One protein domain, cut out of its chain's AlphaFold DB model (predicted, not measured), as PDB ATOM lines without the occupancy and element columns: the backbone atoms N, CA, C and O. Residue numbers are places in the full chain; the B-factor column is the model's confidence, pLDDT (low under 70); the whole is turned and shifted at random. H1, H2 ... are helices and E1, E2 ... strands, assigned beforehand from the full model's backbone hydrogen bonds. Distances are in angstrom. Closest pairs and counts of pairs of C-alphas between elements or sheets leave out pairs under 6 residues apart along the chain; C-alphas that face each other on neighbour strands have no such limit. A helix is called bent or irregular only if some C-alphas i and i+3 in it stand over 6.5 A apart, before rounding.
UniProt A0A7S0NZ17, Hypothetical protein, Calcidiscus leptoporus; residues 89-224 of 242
ATOM      1  N   PHE A  89      69.046 155.709 171.369       91.31
ATOM      2  CA  PHE A  89      69.761 154.503 171.778       91.31
ATOM      3  C   PHE A  89      70.202 154.592 173.240       91.31
ATOM      4  O   PHE A  89      70.010 153.671 174.027       91.31
ATOM      5  N   PHE A  90      70.788 155.734 173.595       92.56
ATOM      6  CA  PHE A  90      71.345 155.985 174.912       92.56
ATOM      7  C   PHE A  90      71.028 157.421 175.315       92.56
ATOM      8  O   PHE A  90      71.218 158.341 174.521       92.56
ATOM      9  N   ASP A  91      70.556 157.606 176.540       93.06
ATOM     10  CA  ASP A  91      70.411 158.910 177.178       93.06
ATOM     11  C   ASP A  91      70.821 158.758 178.639       93.06
ATOM     12  O   ASP A  91      70.292 157.905 179.357       93.06
ATOM     13  N   GLY A  92      71.797 159.545 179.082       93.69
ATOM     14  CA  GLY A  92      72.218 159.448 180.464       93.69
ATOM     15  C   GLY A  92      73.317 160.403 180.914       93.69
ATOM     16  O   GLY A  92      73.895 161.162 180.126       93.69
ATOM     17  N   PRO A  93      73.600 160.383 182.230       94.25
ATOM     18  CA  PRO A  93      74.760 161.050 182.798       94.25
ATOM     19  C   PRO A  93      76.089 160.457 182.297       94.25
ATOM     20  O   PRO A  93      76.128 159.332 181.793       94.25
ATOM     21  N   PRO A  94      77.210 161.157 182.540       93.81
ATOM     22  CA  PRO A  94      78.536 160.551 182.513       93.81
ATOM     23  C   PRO A  94      78.644 159.350 183.467       93.81
ATOM     24  O   PRO A  94      77.840 159.164 184.381       93.81
ATOM     25  N   SER A  95      79.666 158.523 183.278       93.62
ATOM     26  CA  SER A  95      79.920 157.370 184.136       93.62
ATOM     27  C   SER A  95      80.200 157.797 185.574       93.62
ATOM     28  O   SER A  95      81.046 158.653 185.840       93.62
ATOM     29  N   LEU A  96      79.552 157.117 186.520       90.88
ATOM     30  CA  LEU A  96      79.765 157.318 187.953       90.88
ATOM     31  C   LEU A  96      81.219 157.033 188.367       90.88
ATOM     32  O   LEU A  96      81.708 157.572 189.353       90.88
ATOM     33  N   THR A  97      81.957 156.256 187.573       90.44
ATOM     34  CA  THR A  97      83.389 156.010 187.801       90.44
ATOM     35  C   THR A  97      84.237 157.289 187.785       90.44
ATOM     36  O   THR A  97      85.303 157.323 188.401       90.44
ATOM     37  N   GLU A  98      83.769 158.374 187.154       89.69
ATOM     38  CA  GLU A  98      84.443 159.677 187.190       89.69
ATOM     39  C   GLU A  98      84.392 160.329 188.579       89.69
ATOM     40  O   GLU A  98      85.316 161.058 188.938       89.69
ATOM     41  N   THR A  99      83.358 160.056 189.379       91.25
ATOM     42  CA  THR A  99      83.202 160.646 190.718       91.25
ATOM     43  C   THR A  99      83.919 159.844 191.802       91.25
ATOM     44  O   THR A  99      84.151 160.371 192.887       91.25
ATOM     45  N   LEU A 100      84.345 158.606 191.515       91.69
ATOM     46  CA  LEU A 100      85.009 157.737 192.491       91.69
ATOM     47  C   LEU A 100      86.374 158.280 192.930       91.69
ATOM     48  O   LEU A 100      86.606 158.440 194.124       91.69
ATOM     49  N   ILE A 101      87.264 158.609 191.987       90.44
ATOM     50  CA  ILE A 101      88.598 159.154 192.305       90.44
ATOM     51  C   ILE A 101      88.507 160.455 193.124       90.44
ATOM     52  O   ILE A 101      89.113 160.517 194.197       90.44
ATOM     53  N   PRO A 102      87.768 161.496 192.690       90.06
ATOM     54  CA  PRO A 102      87.611 162.695 193.505       90.06
ATOM     55  C   PRO A 102      86.807 162.420 194.785       90.06
ATOM     56  O   PRO A 102      87.064 163.061 195.799       90.06
ATOM     57  N   GLY A 103      85.912 161.430 194.800       92.81
ATOM     58  CA  GLY A 103      85.201 160.980 195.998       92.81
ATOM     59  C   GLY A 103      86.124 160.427 197.081       92.81
ATOM     60  O   GLY A 103      85.942 160.747 198.251       92.81
ATOM     61  N   LEU A 104      87.182 159.699 196.713       93.38
ATOM     62  CA  LEU A 104      88.199 159.252 197.672       93.38
ATOM     63  C   LEU A 104      88.940 160.427 198.327       93.38
ATOM     64  O   LEU A 104      89.372 160.324 199.471       93.38
ATOM     65  N   SER A 105      89.062 161.574 197.655       91.81
ATOM     66  CA  SER A 105      89.706 162.744 198.263       91.81
ATOM     67  C   SER A 105      88.885 163.365 199.401       91.81
ATOM     68  O   SER A 105      89.451 164.089 200.223       91.81
ATOM     69  N   LEU A 106      87.590 163.035 199.514       93.31
ATOM     70  CA  LEU A 106      86.677 163.536 200.549       93.31
ATOM     71  C   LEU A 106      87.085 163.126 201.974       93.31
ATOM     72  O   LEU A 106      86.664 163.762 202.937       93.31
ATOM     73  N   PHE A 107      87.964 162.125 202.124       92.88
ATOM     74  CA  PHE A 107      88.617 161.824 203.404       92.88
ATOM     75  C   PHE A 107      89.487 162.981 203.924       92.88
ATOM     76  O   PHE A 107      89.885 162.992 205.087       92.88
ATOM     77  N   THR A 108      89.768 163.973 203.081       92.94
ATOM     78  CA  THR A 108      90.444 165.217 203.442       92.94
ATOM     79  C   THR A 108      89.493 166.401 203.281       92.94
ATOM     80  O   THR A 108      88.690 166.446 202.351       92.94
ATOM     81  N   VAL A 109      89.632 167.423 204.131       91.56
ATOM     82  CA  VAL A 109      88.856 168.675 204.002       91.56
ATOM     83  C   VAL A 109      89.114 169.352 202.646       91.56
ATOM     84  O   VAL A 109      88.208 169.921 202.043       91.56
ATOM     85  N   VAL A 110      90.340 169.240 202.124       93.50
ATOM     86  CA  VAL A 110      90.731 169.807 200.823       93.50
ATOM     87  C   VAL A 110      90.013 169.116 199.653       93.50
ATOM     88  O   VAL A 110      89.745 169.752 198.634       93.50
ATOM     89  N   GLY A 111      89.638 167.843 199.796       94.06
ATOM     90  CA  GLY A 111      88.984 167.063 198.742       94.06
ATOM     91  C   GLY A 111      87.503 167.370 198.508       94.06
ATOM     92  O   GLY A 111      86.927 166.914 197.521       94.06
ATOM     93  N   ILE A 112      86.874 168.197 199.348       94.12
ATOM     94  CA  ILE A 112      85.473 168.602 199.158       94.12
ATOM     95  C   ILE A 112      85.294 169.352 197.825       94.12
ATOM     96  O   ILE A 112      84.325 169.124 197.098       94.12
ATOM     97  N   ILE A 113      86.245 170.218 197.464       95.19
ATOM     98  CA  ILE A 113      86.186 171.018 196.231       95.19
ATOM     99  C   ILE A 113      86.224 170.128 194.972       95.19
ATOM    100  O   ILE A 113      85.302 170.219 194.159       95.19
ATOM    101  N   PRO A 114      87.220 169.238 194.775       93.31
ATOM    102  CA  PRO A 114      87.236 168.375 193.594       93.31
ATOM    103  C   PRO A 114      86.050 167.401 193.545       93.31
ATOM    104  O   PRO A 114      85.534 167.134 192.456       93.31
ATOM    105  N   PHE A 115      85.558 166.911 194.689       95.19
ATOM    106  CA  PHE A 115      84.376 166.046 194.712       95.19
ATOM    107  C   PHE A 115      83.106 166.783 194.277       95.19
ATOM    108  O   PHE A 115      82.405 166.318 193.374       95.19
ATOM    109  N   THR A 116      82.841 167.965 194.838       94.88
ATOM    110  CA  THR A 116      81.667 168.775 194.464       94.88
ATOM    111  C   THR A 116      81.701 169.189 192.990       94.88
ATOM    112  O   THR A 116      80.665 169.145 192.327       94.88
ATOM    113  N   ALA A 117      82.880 169.485 192.431       93.06
ATOM    114  CA  ALA A 117      83.042 169.751 191.001       93.06
ATOM    115  C   ALA A 117      82.668 168.538 190.124       93.06
ATOM    116  O   ALA A 117      81.986 168.693 189.108       93.06
ATOM    117  N   SER A 118      83.062 167.323 190.523       93.06
ATOM    118  CA  SER A 118      82.692 166.098 189.797       93.06
ATOM    119  C   SER A 118      81.182 165.824 189.835       93.06
ATOM    120  O   SER A 118      80.592 165.466 188.815       93.06
ATOM    121  N   LEU A 119      80.529 166.087 190.972       93.81
ATOM    122  CA  LEU A 119      79.078 165.954 191.112       93.81
ATOM    123  C   LEU A 119      78.316 166.993 190.289       93.81
ATOM    124  O   LEU A 119      77.313 166.661 189.663       93.81
ATOM    125  N   ALA A 120      78.798 168.236 190.248       93.12
ATOM    126  CA  ALA A 120      78.197 169.285 189.430       93.12
ATOM    127  C   ALA A 120      78.173 168.885 187.946       93.12
ATOM    128  O   ALA A 120      77.149 169.013 187.272       93.12
ATOM    129  N   ARG A 121      79.272 168.298 187.456       92.62
ATOM    130  CA  ARG A 121      79.320 167.728 186.108       92.62
ATOM    131  C   ARG A 121      78.309 166.596 185.936       92.62
ATOM    132  O   ARG A 121      77.568 166.607 184.955       92.62
ATOM    133  N   GLN A 122      78.265 165.653 186.877       92.75
ATOM    134  CA  GLN A 122      77.332 164.523 186.854       92.75
ATOM    135  C   GLN A 122      75.864 164.982 186.800       92.75
ATOM    136  O   GLN A 122      75.022 164.335 186.170       92.75
ATOM    137  N   ALA A 123      75.555 166.109 187.443       92.44
ATOM    138  CA  ALA A 123      74.217 166.681 187.485       92.44
ATOM    139  C   ALA A 123      73.822 167.379 186.173       92.44
ATOM    140  O   ALA A 123      72.684 167.225 185.738       92.44
ATOM    141  N   TRP A 124      74.730 168.135 185.547       92.62
ATOM    142  CA  TRP A 124      74.388 168.986 184.395       92.62
ATOM    143  C   TRP A 124      74.769 168.415 183.031       92.62
ATOM    144  O   TRP A 124      74.210 168.843 182.028       92.62
ATOM    145  N   THR A 125      75.703 167.467 182.975       94.00
ATOM    146  CA  THR A 125      76.123 166.861 181.706       94.00
ATOM    147  C   THR A 125      75.184 165.720 181.340       94.00
ATOM    148  O   THR A 125      74.906 164.851 182.174       94.00
ATOM    149  N   ARG A 126      74.712 165.693 180.095       94.19
ATOM    150  CA  ARG A 126      73.929 164.579 179.544       94.19
ATOM    151  C   ARG A 126      74.416 164.247 178.145       94.19
ATOM    152  O   ARG A 126      74.666 165.147 177.344       94.19
ATOM    153  N   TYR A 127      74.553 162.958 177.875       95.25
ATOM    154  CA  TYR A 127      74.881 162.436 176.557       95.25
ATOM    155  C   TYR A 127      73.651 161.751 175.996       95.25
ATOM    156  O   TYR A 127      73.059 160.918 176.680       95.25
ATOM    157  N   LYS A 128      73.299 162.083 174.758       94.56
ATOM    158  CA  LYS A 128      72.167 161.480 174.072       94.56
ATOM    159  C   LYS A 128      72.582 161.033 172.682       94.56
ATOM    160  O   LYS A 128      72.970 161.841 171.837       94.56
ATOM    161  N   PHE A 129      72.519 159.729 172.456       94.94
ATOM    162  CA  PHE A 129      72.857 159.087 171.194       94.94
ATOM    163  C   PHE A 129      71.565 158.682 170.506       94.94
ATOM    164  O   PHE A 129      70.777 157.908 171.053       94.94
ATOM    165  N   THR A 130      71.327 159.215 169.313       93.81
ATOM    166  CA  THR A 130      70.148 158.882 168.513       93.81
ATOM    167  C   THR A 130      70.555 158.348 167.152       93.81
ATOM    168  O   THR A 130      71.706 158.455 166.731       93.81
ATOM    169  N   ASN A 131      69.602 157.778 166.418       92.31
ATOM    170  CA  ASN A 131      69.850 157.316 165.051       92.31
ATOM    171  C   ASN A 131      70.316 158.448 164.107       92.31
ATOM    172  O   ASN A 131      71.036 158.197 163.150       92.31
ATOM    173  N   LYS A 132      69.924 159.705 164.356       91.12
ATOM    174  CA  LYS A 132      70.216 160.818 163.433       91.12
ATOM    175  C   LYS A 132      71.358 161.706 163.901       91.12
ATOM    176  O   LYS A 132      72.077 162.258 163.064       91.12
ATOM    177  N   ARG A 133      71.485 161.889 165.212       93.56
ATOM    178  CA  ARG A 133      72.382 162.874 165.803       93.56
ATOM    179  C   ARG A 133      72.934 162.415 167.139       93.56
ATOM    180  O   ARG A 133      72.397 161.551 167.827       93.56
ATOM    181  N   LEU A 134      74.011 163.086 167.487       94.75
ATOM    182  CA  LEU A 134      74.699 163.034 168.751       94.75
ATOM    183  C   LEU A 134      74.449 164.361 169.464       94.75
ATOM    184  O   LEU A 134      74.832 165.410 168.943       94.75
ATOM    185  N   GLU A 135      73.811 164.330 170.631       94.50
ATOM    186  CA  GLU A 135      73.618 165.521 171.459       94.50
ATOM    187  C   GLU A 135      74.464 165.424 172.730       94.50
ATOM    188  O   GLU A 135      74.471 164.409 173.434       94.50
ATOM    189  N   VAL A 136      75.176 166.506 173.028       95.19
ATOM    190  CA  VAL A 136      75.952 166.670 174.254       95.19
ATOM    191  C   VAL A 136      75.442 167.917 174.955       95.19
ATOM    192  O   VAL A 136      75.671 169.034 174.492       95.19
ATOM    193  N   ALA A 137      74.741 167.723 176.068       93.88
ATOM    194  CA  ALA A 137      74.358 168.806 176.957       93.88
ATOM    195  C   ALA A 137      75.451 169.014 178.007       93.88
ATOM    196  O   ALA A 137      75.901 168.071 178.661       93.88
ATOM    197  N   SER A 138      75.875 170.260 178.166       88.69
ATOM    198  CA  SER A 138      76.894 170.715 179.097       88.69
ATOM    199  C   SER A 138      76.569 172.125 179.612       88.69
ATOM    200  O   SER A 138      75.468 172.660 179.454       88.69
ATOM    201  N   GLY A 139      77.541 172.733 180.283       87.44
ATOM    202  CA  GLY A 139      77.400 174.045 180.890       87.44
ATOM    203  C   GLY A 139      76.589 174.029 182.186       87.44
ATOM    204  O   GLY A 139      76.091 173.006 182.661       87.44
ATOM    205  N   PHE A 140      76.478 175.203 182.800       87.50
ATOM    206  CA  PHE A 140      75.753 175.368 184.056       87.50
ATOM    207  C   PHE A 140      74.254 175.127 183.831       87.50
ATOM    208  O   PHE A 140      73.626 175.844 183.052       87.50
ATOM    209  N   GLN A 141      73.689 174.129 184.520       85.50
ATOM    210  CA  GLN A 141      72.304 173.660 184.344       85.50
ATOM    211  C   GLN A 141      71.986 173.077 182.952       85.50
ATOM    212  O   GLN A 141      70.821 173.058 182.564       85.50
ATOM    213  N   GLY A 142      72.984 172.610 182.192       82.56
ATOM    214  CA  GLY A 142      72.738 171.952 180.899       82.56
ATOM    215  C   GLY A 142      72.295 172.905 179.780       82.56
ATOM    216  O   GLY A 142      71.639 172.482 178.834       82.56
ATOM    217  N   LYS A 143      72.590 174.206 179.906       89.50
ATOM    218  CA  LYS A 143      72.154 175.243 178.952       89.50
ATOM    219  C   LYS A 143      72.911 175.228 177.628       89.50
ATOM    220  O   LYS A 143      72.428 175.810 176.661       89.50
ATOM    221  N   ASP A 144      74.092 174.630 177.605       92.62
ATOM    222  CA  ASP A 144      74.907 174.530 176.404       92.62
ATOM    223  C   ASP A 144      74.688 173.151 175.788       92.62
ATOM    224  O   ASP A 144      75.108 172.147 176.355       92.62
ATOM    225  N   VAL A 145      73.959 173.082 174.676       93.19
ATOM    226  CA  VAL A 145      73.638 171.818 174.007       93.19
ATOM    227  C   VAL A 145      74.206 171.858 172.603       93.19
ATOM    228  O   VAL A 145      73.771 172.649 171.767       93.19
ATOM    229  N   VAL A 146      75.154 170.966 172.339       94.25
ATOM    230  CA  VAL A 146      75.757 170.801 171.020       94.25
ATOM    231  C   VAL A 146      75.144 169.576 170.363       94.25
ATOM    232  O   VAL A 146      75.165 168.486 170.932       94.25
ATOM    233  N   GLN A 147      74.586 169.756 169.167       94.31
ATOM    234  CA  GLN A 147      74.002 168.681 168.370       94.31
ATOM    235  C   GLN A 147      74.804 168.517 167.086       94.31
ATOM    236  O   GLN A 147      74.978 169.482 166.345       94.31
ATOM    237  N   VAL A 148      75.267 167.300 166.818       94.88
ATOM    238  CA  VAL A 148      76.064 166.969 165.632       94.88
ATOM    239  C   VAL A 148      75.400 165.822 164.895       94.88
ATOM    240  O   VAL A 148      74.983 164.835 165.500       94.88
ATOM    241  N   THR A 149      75.282 165.937 163.576       94.62
ATOM    242  CA  THR A 149      74.745 164.847 162.748       94.62
ATOM    243  C   THR A 149      75.866 163.860 162.423       94.62
ATOM    244  O   THR A 149      76.977 164.284 162.121       94.62
ATOM    245  N   TRP A 150      75.590 162.551 162.369       94.62
ATOM    246  CA  TRP A 150      76.617 161.527 162.074       94.62
ATOM    247  C   TRP A 150      77.416 161.795 160.791       94.62
ATOM    248  O   TRP A 150      78.612 161.539 160.719       94.62
ATOM    249  N   ARG A 151      76.777 162.415 159.794       92.69
ATOM    250  CA  ARG A 151      77.399 162.785 158.513       92.69
ATOM    251  C   ARG A 151      78.494 163.841 158.635       92.69
ATOM    252  O   ARG A 151      79.294 163.975 157.716       92.69
ATOM    253  N   GLU A 152      78.487 164.639 159.694       94.44
ATOM    254  CA  GLU A 152      79.451 165.721 159.909       94.44
ATOM    255  C   GLU A 152      80.742 165.218 160.550       94.44
ATOM    256  O   GLU A 152      81.740 165.931 160.528       94.44
ATOM    257  N   ILE A 153      80.741 163.999 161.085       95.62
ATOM    258  CA  ILE A 153      81.894 163.391 161.736       95.62
ATOM    259  C   ILE A 153      82.792 162.767 160.662       95.62
ATOM    260  O   ILE A 153      82.320 162.081 159.757       95.62
ATOM    261  N   MET A 154      84.090 163.047 160.749       94.75
ATOM    262  CA  MET A 154      85.114 162.553 159.823       94.75
ATOM    263  C   MET A 154      86.032 161.509 160.446       94.75
ATOM    264  O   MET A 154      86.527 160.639 159.739       94.75
ATOM    265  N   ASP A 155      86.301 161.641 161.740       94.25
ATOM    266  CA  ASP A 155      87.232 160.797 162.484       94.25
ATOM    267  C   ASP A 155      86.743 160.694 163.930       94.25
ATOM    268  O   ASP A 155      86.177 161.650 164.477       94.25
ATOM    269  N   ALA A 156      86.964 159.540 164.545       95.56
ATOM    270  CA  ALA A 156      86.576 159.232 165.907       95.56
ATOM    271  C   ALA A 156      87.759 158.585 166.624       95.56
ATOM    272  O   ALA A 156      88.229 157.516 166.250       95.56
ATOM    273  N   LYS A 157      88.228 159.223 167.696       95.12
ATOM    274  CA  LYS A 157      89.288 158.688 168.555       95.12
ATOM    275  C   LYS A 157      88.717 158.345 169.906       95.12
ATOM    276  O   LYS A 157      87.921 159.109 170.446       95.12
ATOM    277  N   TRP A 158      89.160 157.231 170.471       94.88
ATOM    278  CA  TRP A 158      88.701 156.798 171.779       94.88
ATOM    279  C   TRP A 158      89.825 156.415 172.726       94.88
ATOM    280  O   TRP A 158      90.911 156.001 172.321       94.88
ATOM    281  N   LEU A 159      89.522 156.521 174.018       93.75
ATOM    282  CA  LEU A 159      90.352 156.019 175.099       93.75
ATOM    283  C   LEU A 159      89.480 155.325 176.145       93.75
ATOM    284  O   LEU A 159      88.625 155.951 176.767       93.75
ATOM    285  N   ARG A 160      89.735 154.038 176.393       93.00
ATOM    286  CA  ARG A 160      89.064 153.302 177.471       93.00
ATOM    287  C   ARG A 160      89.661 153.674 178.823       93.00
ATOM    288  O   ARG A 160      90.874 153.622 179.015       93.00
ATOM    289  N   ARG A 161      88.799 154.001 179.780       89.25
ATOM    290  CA  ARG A 161      89.125 154.206 181.193       89.25
ATOM    291  C   ARG A 161      88.640 153.002 182.001       89.25
ATOM    292  O   ARG A 161      87.642 152.372 181.665       89.25
ATOM    293  N   TYR A 162      89.361 152.679 183.075       87.31
ATOM    294  CA  TYR A 162      88.974 151.623 184.022       87.31
ATOM    295  C   TYR A 162      88.635 150.273 183.356       87.31
ATOM    296  O   TYR A 162      87.663 149.620 183.725       87.31
ATOM    297  N   GLY A 163      89.396 149.879 182.329       81.56
ATOM    298  CA  GLY A 163      89.191 148.603 181.633       81.56
ATOM    299  C   GLY A 163      87.918 148.509 180.783       81.56
ATOM    300  O   GLY A 163      87.535 147.402 180.437       81.56
ATOM    301  N   GLY A 164      87.273 149.635 180.444       80.12
ATOM    302  CA  GLY A 164      86.061 149.672 179.608       80.12
ATOM    303  C   GLY A 164      84.792 150.109 180.347       80.12
ATOM    304  O   GLY A 164      83.782 150.395 179.711       80.12
ATOM    305  N   ALA A 165      84.837 150.262 181.677       86.19
ATOM    306  CA  ALA A 165      83.688 150.749 182.452       86.19
ATOM    307  C   ALA A 165      83.282 152.197 182.097       86.19
ATOM    308  O   ALA A 165      82.131 152.604 182.282       86.19
ATOM    309  N   ALA A 166      84.232 152.985 181.596       90.88
ATOM    310  CA  ALA A 166      83.984 154.286 180.994       90.88
ATOM    311  C   ALA A 166      84.998 154.544 179.880       90.88
ATOM    312  O   ALA A 166      86.055 153.918 179.845       90.88
ATOM    313  N   GLY A 167      84.744 155.508 179.006       94.12
ATOM    314  CA  GLY A 167      85.753 155.938 178.043       94.12
ATOM    315  C   GLY A 167      85.553 157.359 177.555       94.12
ATOM    316  O   GLY A 167      84.489 157.951 177.725       94.12
ATOM    317  N   ASP A 168      86.605 157.913 176.976       94.81
ATOM    318  CA  ASP A 168      86.571 159.215 176.332       94.81
ATOM    319  C   ASP A 168      86.492 159.022 174.821       94.81
ATOM    320  O   ASP A 168      87.133 158.127 174.268       94.81
ATOM    321  N   LEU A 169      85.725 159.882 174.166       95.31
ATOM    322  CA  LEU A 169      85.544 159.950 172.724       95.31
ATOM    323  C   LEU A 169      85.855 161.362 172.252       95.31
ATOM    324  O   LEU A 169      85.432 162.344 172.858       95.31
ATOM    325  N   VAL A 170      86.577 161.464 171.148       96.19
ATOM    326  CA  VAL A 170      86.866 162.725 170.478       96.19
ATOM    327  C   VAL A 170      86.489 162.569 169.019       96.19
ATOM    328  O   VAL A 170      87.150 161.848 168.271       96.19
ATOM    329  N   PHE A 171      85.431 163.260 168.618       96.31
ATOM    330  CA  PHE A 171      85.007 163.334 167.230       96.31
ATOM    331  C   PHE A 171      85.638 164.547 166.570       96.31
ATOM    332  O   PHE A 171      85.564 165.654 167.099       96.31
ATOM    333  N   THR A 172      86.236 164.347 165.403       96.44
ATOM    334  CA  THR A 172      86.656 165.450 164.537       96.44
ATOM    335  C   THR A 172      85.580 165.665 163.488       96.44
ATOM    336  O   THR A 172      85.235 164.742 162.747       96.44
ATOM    337  N   LEU A 173      85.035 166.875 163.438       95.81
ATOM    338  CA  LEU A 173      83.995 167.251 162.490       95.81
ATOM    339  C   LEU A 173      84.605 167.755 161.174       95.81
ATOM    340  O   LEU A 173      85.784 168.106 161.088       95.81
ATOM    341  N   ARG A 174      83.779 167.826 160.127       94.81
ATOM    342  CA  ARG A 174      84.143 168.351 158.796       94.81
ATOM    343  C   ARG A 174      84.597 169.807 158.802       94.81
ATOM    344  O   ARG A 174      85.349 170.207 157.919       94.81
ATOM    345  N   ASP A 175      84.132 170.595 159.763       93.69
ATOM    346  CA  ASP A 175      84.548 171.985 159.964       93.69
ATOM    347  C   ASP A 175      85.913 172.105 160.674       93.69
ATOM    348  O   ASP A 175      86.440 173.206 160.821       93.69
ATOM    349  N   GLY A 176      86.503 170.977 161.088       93.00
ATOM    350  CA  GLY A 176      87.751 170.909 161.843       93.00
ATOM    351  C   GLY A 176      87.577 171.112 163.350       93.00
ATOM    352  O   GLY A 176      88.570 171.061 164.081       93.00
ATOM    353  N   SER A 177      86.349 171.326 163.831       94.25
ATOM    354  CA  SER A 177      86.058 171.368 165.260       94.25
ATOM    355  C   SER A 177      86.149 169.969 165.877       94.25
ATOM    356  O   SER A 177      86.090 168.944 165.188       94.25
ATOM    357  N   LYS A 178      86.349 169.927 167.196       95.25
ATOM    358  CA  LYS A 178      86.436 168.681 167.956       95.25
ATOM    359  C   LYS A 178      85.329 168.643 168.988       95.25
ATOM    360  O   LYS A 178      85.240 169.543 169.821       95.25
ATOM    361  N   LEU A 179      84.518 167.597 168.934       95.31
ATOM    362  CA  LEU A 179      83.519 167.311 169.950       95.31
ATOM    363  C   LEU A 179      84.076 166.243 170.888       95.31
ATOM    364  O   LEU A 179      84.304 165.104 170.485       95.31
ATOM    365  N   GLU A 180      84.299 166.627 172.139       94.31
ATOM    366  CA  GLU A 180      84.854 165.753 173.167       94.31
ATOM    367  C   GLU A 180      83.748 165.273 174.107       94.31
ATOM    368  O   GLU A 180      83.029 166.068 174.714       94.31
ATOM    369  N   LEU A 181      83.636 163.959 174.262       94.50
ATOM    370  CA  LEU A 181      82.805 163.316 175.264       94.50
ATOM    371  C   LEU A 181      83.742 162.615 176.226       94.50
ATOM    372  O   LEU A 181      84.575 161.809 175.826       94.50
ATOM    373  N   ARG A 182      83.610 162.911 177.511       93.00
ATOM    374  CA  ARG A 182      84.472 162.315 178.532       93.00
ATOM    375  C   ARG A 182      83.662 161.462 179.493       93.00
ATOM    376  O   ARG A 182      82.562 161.849 179.893       93.00
ATOM    377  N   SER A 183      84.233 160.322 179.864       93.06
ATOM    378  CA  SER A 183      83.623 159.337 180.757       93.06
ATOM    379  C   SER A 183      82.253 158.848 180.272       93.06
ATOM    380  O   SER A 183      81.310 158.762 181.054       93.06
ATOM    381  N   VAL A 184      82.114 158.538 178.987       94.81
ATOM    382  CA  VAL A 184      80.918 157.876 178.450       94.81
ATOM    383  C   VAL A 184      80.763 156.510 179.143       94.81
ATOM    384  O   VAL A 184      81.737 155.751 179.168       94.81
ATOM    385  N   PRO A 185      79.606 156.209 179.764       92.81
ATOM    386  CA  PRO A 185      79.353 154.916 180.409       92.81
ATOM    387  C   PRO A 185      79.127 153.813 179.369       92.81
ATOM    388  O   PRO A 185      78.961 154.125 178.193       92.81
ATOM    389  N   GLU A 186      79.114 152.543 179.794       90.94
ATOM    390  CA  GLU A 186      78.871 151.381 178.909       90.94
ATOM    391  C   GLU A 186      79.662 151.490 177.597       90.94
ATOM    392  O   GLU A 186      79.113 151.483 176.493       90.94
ATOM    393  N   PHE A 187      80.972 151.714 177.740       93.31
ATOM    394  CA  PHE A 187      81.763 152.310 176.676       93.31
ATOM    395  C   PHE A 187      81.774 151.473 175.399       93.31
ATOM    396  O   PHE A 187      81.570 152.025 174.326       93.31
ATOM    397  N   ASP A 188      81.960 150.157 175.500       92.50
ATOM    398  CA  ASP A 188      82.025 149.281 174.326       92.50
ATOM    399  C   ASP A 188      80.685 149.190 173.581       92.50
ATOM    400  O   ASP A 188      80.655 149.244 172.350       92.50
ATOM    401  N   ARG A 189      79.565 149.171 174.315       92.44
ATOM    402  CA  ARG A 189      78.210 149.200 173.747       92.44
ATOM    403  C   ARG A 189      77.951 150.497 172.989       92.44
ATOM    404  O   ARG A 189      77.504 150.477 171.843       92.44
ATOM    405  N   ASN A 190      78.265 151.622 173.622       94.00
ATOM    406  CA  ASN A 190      78.090 152.943 173.036       94.00
ATOM    407  C   ASN A 190      79.056 153.194 171.868       94.00
ATOM    408  O   ASN A 190      78.656 153.767 170.856       94.00
ATOM    409  N   LEU A 191      80.302 152.726 171.971       94.12
ATOM    410  CA  LEU A 191      81.298 152.810 170.908       94.12
ATOM    411  C   LEU A 191      80.845 152.033 169.677       94.12
ATOM    412  O   LEU A 191      80.884 152.583 168.580       94.12
ATOM    413  N   LYS A 192      80.372 150.792 169.852       94.44
ATOM    414  CA  LYS A 192      79.842 149.999 168.742       94.44
ATOM    415  C   LYS A 192      78.713 150.745 168.033       94.44
ATOM    416  O   LYS A 192      78.789 150.925 166.825       94.44
ATOM    417  N   PHE A 193      77.723 151.236 168.784       94.06
ATOM    418  CA  PHE A 193      76.605 151.983 168.203       94.06
ATOM    419  C   PHE A 193      77.080 153.191 167.388       94.06
ATOM    420  O   PHE A 193      76.630 153.403 166.266       94.06
ATOM    421  N   VAL A 194      78.014 153.975 167.932       94.69
ATOM    422  CA  VAL A 194      78.599 155.127 167.234       94.69
ATOM    423  C   VAL A 194      79.284 154.700 165.935       94.69
ATOM    424  O   VAL A 194      79.067 155.334 164.907       94.69
ATOM    425  N   MET A 195      80.094 153.640 165.959       94.75
ATOM    426  CA  MET A 195      80.812 153.166 164.771       94.75
ATOM    427  C   MET A 195      79.853 152.659 163.693       94.75
ATOM    428  O   MET A 195      80.032 152.993 162.522       94.75
ATOM    429  N   ASP A 196      78.785 151.968 164.093       93.69
ATOM    430  CA  ASP A 196      77.726 151.523 163.186       93.69
ATOM    431  C   ASP A 196      77.018 152.724 162.514       93.69
ATOM    432  O   ASP A 196      76.664 152.660 161.337       93.69
ATOM    433  N   GLN A 197      76.851 153.855 163.221       93.44
ATOM    434  CA  GLN A 197      76.281 155.089 162.649       93.44
ATOM    435  C   GLN A 197      77.245 155.852 161.726       93.44
ATOM    436  O   GLN A 197      76.798 156.529 160.795       93.44
ATOM    437  N   LEU A 198      78.556 155.783 161.979       92.69
ATOM    438  CA  LEU A 198      79.580 156.414 161.134       92.69
ATOM    439  C   LEU A 198      79.794 155.655 159.817       92.69
ATOM    440  O   LEU A 198      80.123 156.269 158.800       92.69
ATOM    441  N   GLY A 199      79.558 154.342 159.835       92.25
ATOM    442  CA  GLY A 199      79.701 153.444 158.695       92.25
ATOM    443  C   GLY A 199      81.097 152.830 158.577       92.25
ATOM    444  O   GLY A 199      82.089 153.350 159.095       92.25
ATOM    445  N   ASP A 200      81.166 151.718 157.845       92.50
ATOM    446  CA  ASP A 200      82.338 150.833 157.791       92.50
ATOM    447  C   ASP A 200      83.614 151.529 157.295       92.50
ATOM    448  O   ASP A 200      84.707 151.251 157.785       92.50
ATOM    449  N   GLU A 201      83.493 152.466 156.347       91.31
ATOM    450  CA  GLU A 201      84.641 153.196 155.793       91.31
ATOM    451  C   GLU A 201      85.326 154.073 156.849       91.31
ATOM    452  O   GLU A 201      86.553 154.070 156.972       91.31
ATOM    453  N   VAL A 202      84.532 154.811 157.631       92.56
ATOM    454  CA  VAL A 202      85.043 155.693 158.687       92.56
ATOM    455  C   VAL A 202      85.553 154.855 159.852       92.56
ATOM    456  O   VAL A 202      86.640 155.121 160.360       92.56
ATOM    457  N   ALA A 203      84.827 153.804 160.236       92.50
ATOM    458  CA  ALA A 203      85.244 152.890 161.294       92.50
ATOM    459  C   ALA A 203      86.603 152.235 160.982       92.50
ATOM    460  O   ALA A 203      87.503 152.244 161.826       92.50
ATOM    461  N   ALA A 204      86.799 151.762 159.747       92.62
ATOM    462  CA  ALA A 204      88.071 151.200 159.299       92.62
ATOM    463  C   ALA A 204      89.202 152.242 159.315       92.62
ATOM    464  O   ALA A 204      90.309 151.939 159.763       92.62
ATOM    465  N   ALA A 205      88.926 153.482 158.887       92.56
ATOM    466  CA  ALA A 205      89.894 154.579 158.947       92.56
ATOM    467  C   ALA A 205      90.301 154.936 160.389       92.56
ATOM    468  O   ALA A 205      91.442 155.334 160.625       92.56
ATOM    469  N   CYS A 206      89.396 154.745 161.352       92.06
ATOM    470  CA  CYS A 206      89.660 154.948 162.775       92.06
ATOM    471  C   CYS A 206      90.337 153.739 163.452       92.06
ATOM    472  O   CYS A 206      90.593 153.789 164.653       92.06
ATOM    473  N   PHE A 207      90.644 152.664 162.714       91.19
ATOM    474  CA  PHE A 207      91.180 151.397 163.237       91.19
ATOM    475  C   PHE A 207      90.220 150.638 164.171       91.19
ATOM    476  O   PHE A 207      90.652 149.935 165.087       91.19
ATOM    477  N   TYR A 208      88.913 150.761 163.935       91.69
ATOM    478  CA  TYR A 208      87.888 149.956 164.593       91.69
ATOM    479  C   TYR A 208      87.582 148.687 163.768       91.69
ATOM    480  O   TYR A 208      87.523 148.774 162.539       91.69
ATOM    481  N   PRO A 209      87.335 147.517 164.392       92.00
ATOM    482  CA  PRO A 209      87.351 147.243 165.829       92.00
ATOM    483  C   PRO A 209      88.757 146.941 166.362       92.00
ATOM    484  O   PRO A 209      89.520 146.177 165.770       92.00
ATOM    485  N   ASP A 210      89.068 147.485 167.536       90.12
ATOM    486  CA  ASP A 210      90.291 147.165 168.270       90.12
ATOM    487  C   ASP A 210      90.154 145.879 169.104       90.12
ATOM    488  O   ASP A 210      89.072 145.311 169.215       90.12
ATOM    489  N   GLY A 211      91.251 145.394 169.696       91.25
ATOM    490  CA  GLY A 211      91.264 144.118 170.430       91.25
ATOM    491  C   GLY A 211      90.152 143.982 171.488       91.25
ATOM    492  O   GLY A 211      89.424 142.990 171.469       91.25
ATOM    493  N   PRO A 212      89.953 144.972 172.381       91.25
ATOM    494  CA  PRO A 212      88.854 144.925 173.344       91.25
ATOM    495  C   PRO A 212      87.464 145.029 172.697       91.25
ATOM    496  O   PRO A 212      86.551 144.340 173.145       91.25
ATOM    497  N   ALA A 213      87.290 145.819 171.627       90.56
ATOM    498  CA  ALA A 213      86.016 145.861 170.906       90.56
ATOM    499  C   ALA A 213      85.698 144.517 170.244       90.56
ATOM    500  O   ALA A 213      84.553 144.083 170.273       90.56
ATOM    501  N   GLN A 214      86.694 143.827 169.686       92.00
ATOM    502  CA  GLN A 214      86.510 142.488 169.118       92.00
ATOM    503  C   GLN A 214      86.022 141.504 170.185       92.00
ATOM    504  O   GLN A 214      85.025 140.821 169.967       92.00
ATOM    505  N   ALA A 215      86.640 141.513 171.371       91.81
ATOM    506  CA  ALA A 215      86.198 140.681 172.487       91.81
ATOM    507  C   ALA A 215      84.745 140.981 172.902       91.81
ATOM    508  O   ALA A 215      83.976 140.056 173.150       91.81
ATOM    509  N   PHE A 216      84.347 142.256 172.939       89.88
ATOM    510  CA  PHE A 216      82.955 142.649 173.182       89.88
ATOM    511  C   PHE A 216      82.012 142.130 172.086       89.88
ATOM    512  O   PHE A 216      80.974 141.542 172.381       89.88
ATOM    513  N   LEU A 217      82.381 142.283 170.814       90.25
ATOM    514  CA  LEU A 217      81.581 141.789 169.692       90.25
ATOM    515  C   LEU A 217      81.394 140.272 169.749       90.25
ATOM    516  O   LEU A 217      80.313 139.780 169.434       90.25
ATOM    517  N   ASP A 218      82.418 139.533 170.161       92.12
ATOM    518  CA  ASP A 218      82.338 138.081 170.295       92.12
ATOM    519  C   ASP A 218      81.445 137.658 171.469       92.12
ATOM    520  O   ASP A 218      80.684 136.703 171.327       92.12
ATOM    521  N   LYS A 219      81.429 138.413 172.574       89.94
ATOM    522  CA  LYS A 219      80.466 138.214 173.672       89.94
ATOM    523  C   LYS A 219      79.025 138.492 173.262       89.94
ATOM    524  O   LYS A 219      78.131 137.720 173.600       89.94
ATOM    525  N   VAL A 220      78.797 139.558 172.492       90.06
ATOM    526  CA  VAL A 220      77.471 139.867 171.936       90.06
ATOM    527  C   VAL A 220      77.014 138.743 170.999       90.06
ATOM    528  O   VAL A 220      75.875 138.298 171.088       90.06
ATOM    529  N   LYS A 221      77.904 138.215 170.144       89.44
ATOM    530  CA  LYS A 221      77.599 137.047 169.294       89.44
ATOM    531  C   LYS A 221      77.328 135.781 170.108       89.44
ATOM    532  O   LYS A 221      76.488 134.981 169.712       89.44
ATOM    533  N   ALA A 222      78.038 135.595 171.220       90.81
ATOM    534  CA  ALA A 222      77.818 134.488 172.146       90.81
ATOM    535  C   ALA A 222      76.511 134.629 172.954       90.81
ATOM    536  O   ALA A 222      76.098 133.670 173.602       90.81
ATOM    537  N   GLY A 223      75.857 135.797 172.907       83.94
ATOM    538  CA  GLY A 223      74.621 136.088 173.633       83.94
ATOM    539  C   GLY A 223      74.822 136.404 175.119       83.94
ATOM    540  O   GLY A 223      73.847 136.414 175.863       83.94
ATOM    541  N   GLU A 224      76.059 136.649 175.565       81.31
ATOM    542  CA  GLU A 224      76.353 137.056 176.949       81.31
ATOM    543  C   GLU A 224      75.934 138.512 177.199       81.31
ATOM    544  O   GLU A 224      75.482 138.862 178.290       81.31
TER     545      GLU A 224
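What this domain is: This is residues 89 to 224 of the 242 residues of the protein "Hypothetical protein" of Calcidiscus leptoporus (UniProt A0A7S0NZ17). What would a structural biologist see first? A four-stranded sheet, E1 to E4, and a twisted three-stranded sheet, E5 to E7, are partly face to face, nearest each other where E7 passes E2 and E3, and helix H3 packs on both sheets. The helical hairpin H1 and H2 makes an arm at one end of the longest axis, H4 lies at the other end, and H5 lies beyond H3, on neither sheet. What are the parts and the size? The printed part has 136 residues with five named helices and seven named strands, in the order E1 H1 H2 E2 E3 E4 E5 E6 E7 H3 H4 H5; the class is mixed, helices and strands. Both sheets are antiparallel, in the orders E1 - E2 - E3 - E4 and E5 - E6 - E7, and the whole is compact, with a radius of gyration of the C-alphas of 16.0 A and spans of 50 by 36 by 23 A.

Where its parts are: Where are the strands? The larger sheet holds E1, residues 89 to 92, E2, 126 to 130, E3, 133 to 138, and E4, 144 to 149; C-alpha 89 stands at (69.761, 154.503, 171.778). The other holds E5, residues 153 to 161 and 22.7 A long, E6, 166 to 173 and 22.6 A, and E7, 178 to 185 and 19.9 A. Where are the helices? H1 is residues 97 to 107, 17.5 A, and H2 is 109 to 124, 24.4 A, from C-alpha 109 at (88.856, 168.675, 204.002). H3 is residues 187 to 198, 16.2 A, H4 is 200 to 205, and H5 is 211 to 222, 16.6 A, ending at C-alpha 222 at (77.818, 134.488, 172.146). H1 and H2 are irregular, but only just: C-alphas 98 and 101, and C-alphas 110 and 113, are each 6.6 A apart.

How they stand to each other: How is the larger sheet paired? E2 E3 E4 form a meander, each strand the antiparallel neighbour of the one before, with N 128 and O 135 at 2.9 A and N 136 and O 146 at 2.9 A. Edge strand E1 is antiparallel to E2, with N 129 and O 90 at 2.8 A. How is the smaller one paired? E5 E6 E7 are a second meander, with N 157 and O 170 at 2.9 A and N 169 and O 181 at 2.8 A; E7 bends by 52 degrees at residue 182. Where is H3? It is on both sheets, in each case making two layers, helix on one face of a sheet: its height is 9.7 A over the larger sheet, slantwise to the strands at 41 degrees to E2 on the local plane, and 7.9 A over the smaller, along the strands at 6 degrees to E6 on the local plane. It only just touches H5, with 3 pairs of C-alphas within 8 A, the closest being Asp 188 and Ala 213 at 6.3 A, about perpendicular at 89 degrees. How do the other helices stand? H1 and H2 touch as a hairpin, closest at the C-alphas of Ser 105 and Gly 111, 4.4 A, at a shallow tilt of 26 degrees, opposite ways; H2 only grazes the larger sheet with residues 121 to 124, and H1 and H4 only graze the smaller with 97 to 98 and 202 to 205. H3 and H4 touch only at the corner, and only just, with 3 pairs of C-alphas within 8 A, the closest being Met 195 and Ala 203 at 5.6 A. Each O i to N i+4 pair is within hydrogen-bond range in H3, H4 and H5, against 10 of 12 in H2 and 2 of 7 in H1, where 4 of 8 O i to N i+3 pairs are.

The domain as a whole: How far does it reach? The two C-alphas farthest apart, those of Val 109 and Glu 201, are 50.8 A apart. Are there cuts or long links? The printed part has no cut and its links are tight; E4 and E5 meet only through their link. How confident is the model? The mean pLDDT of the printed part is 92.4, and no printed residue is under 70.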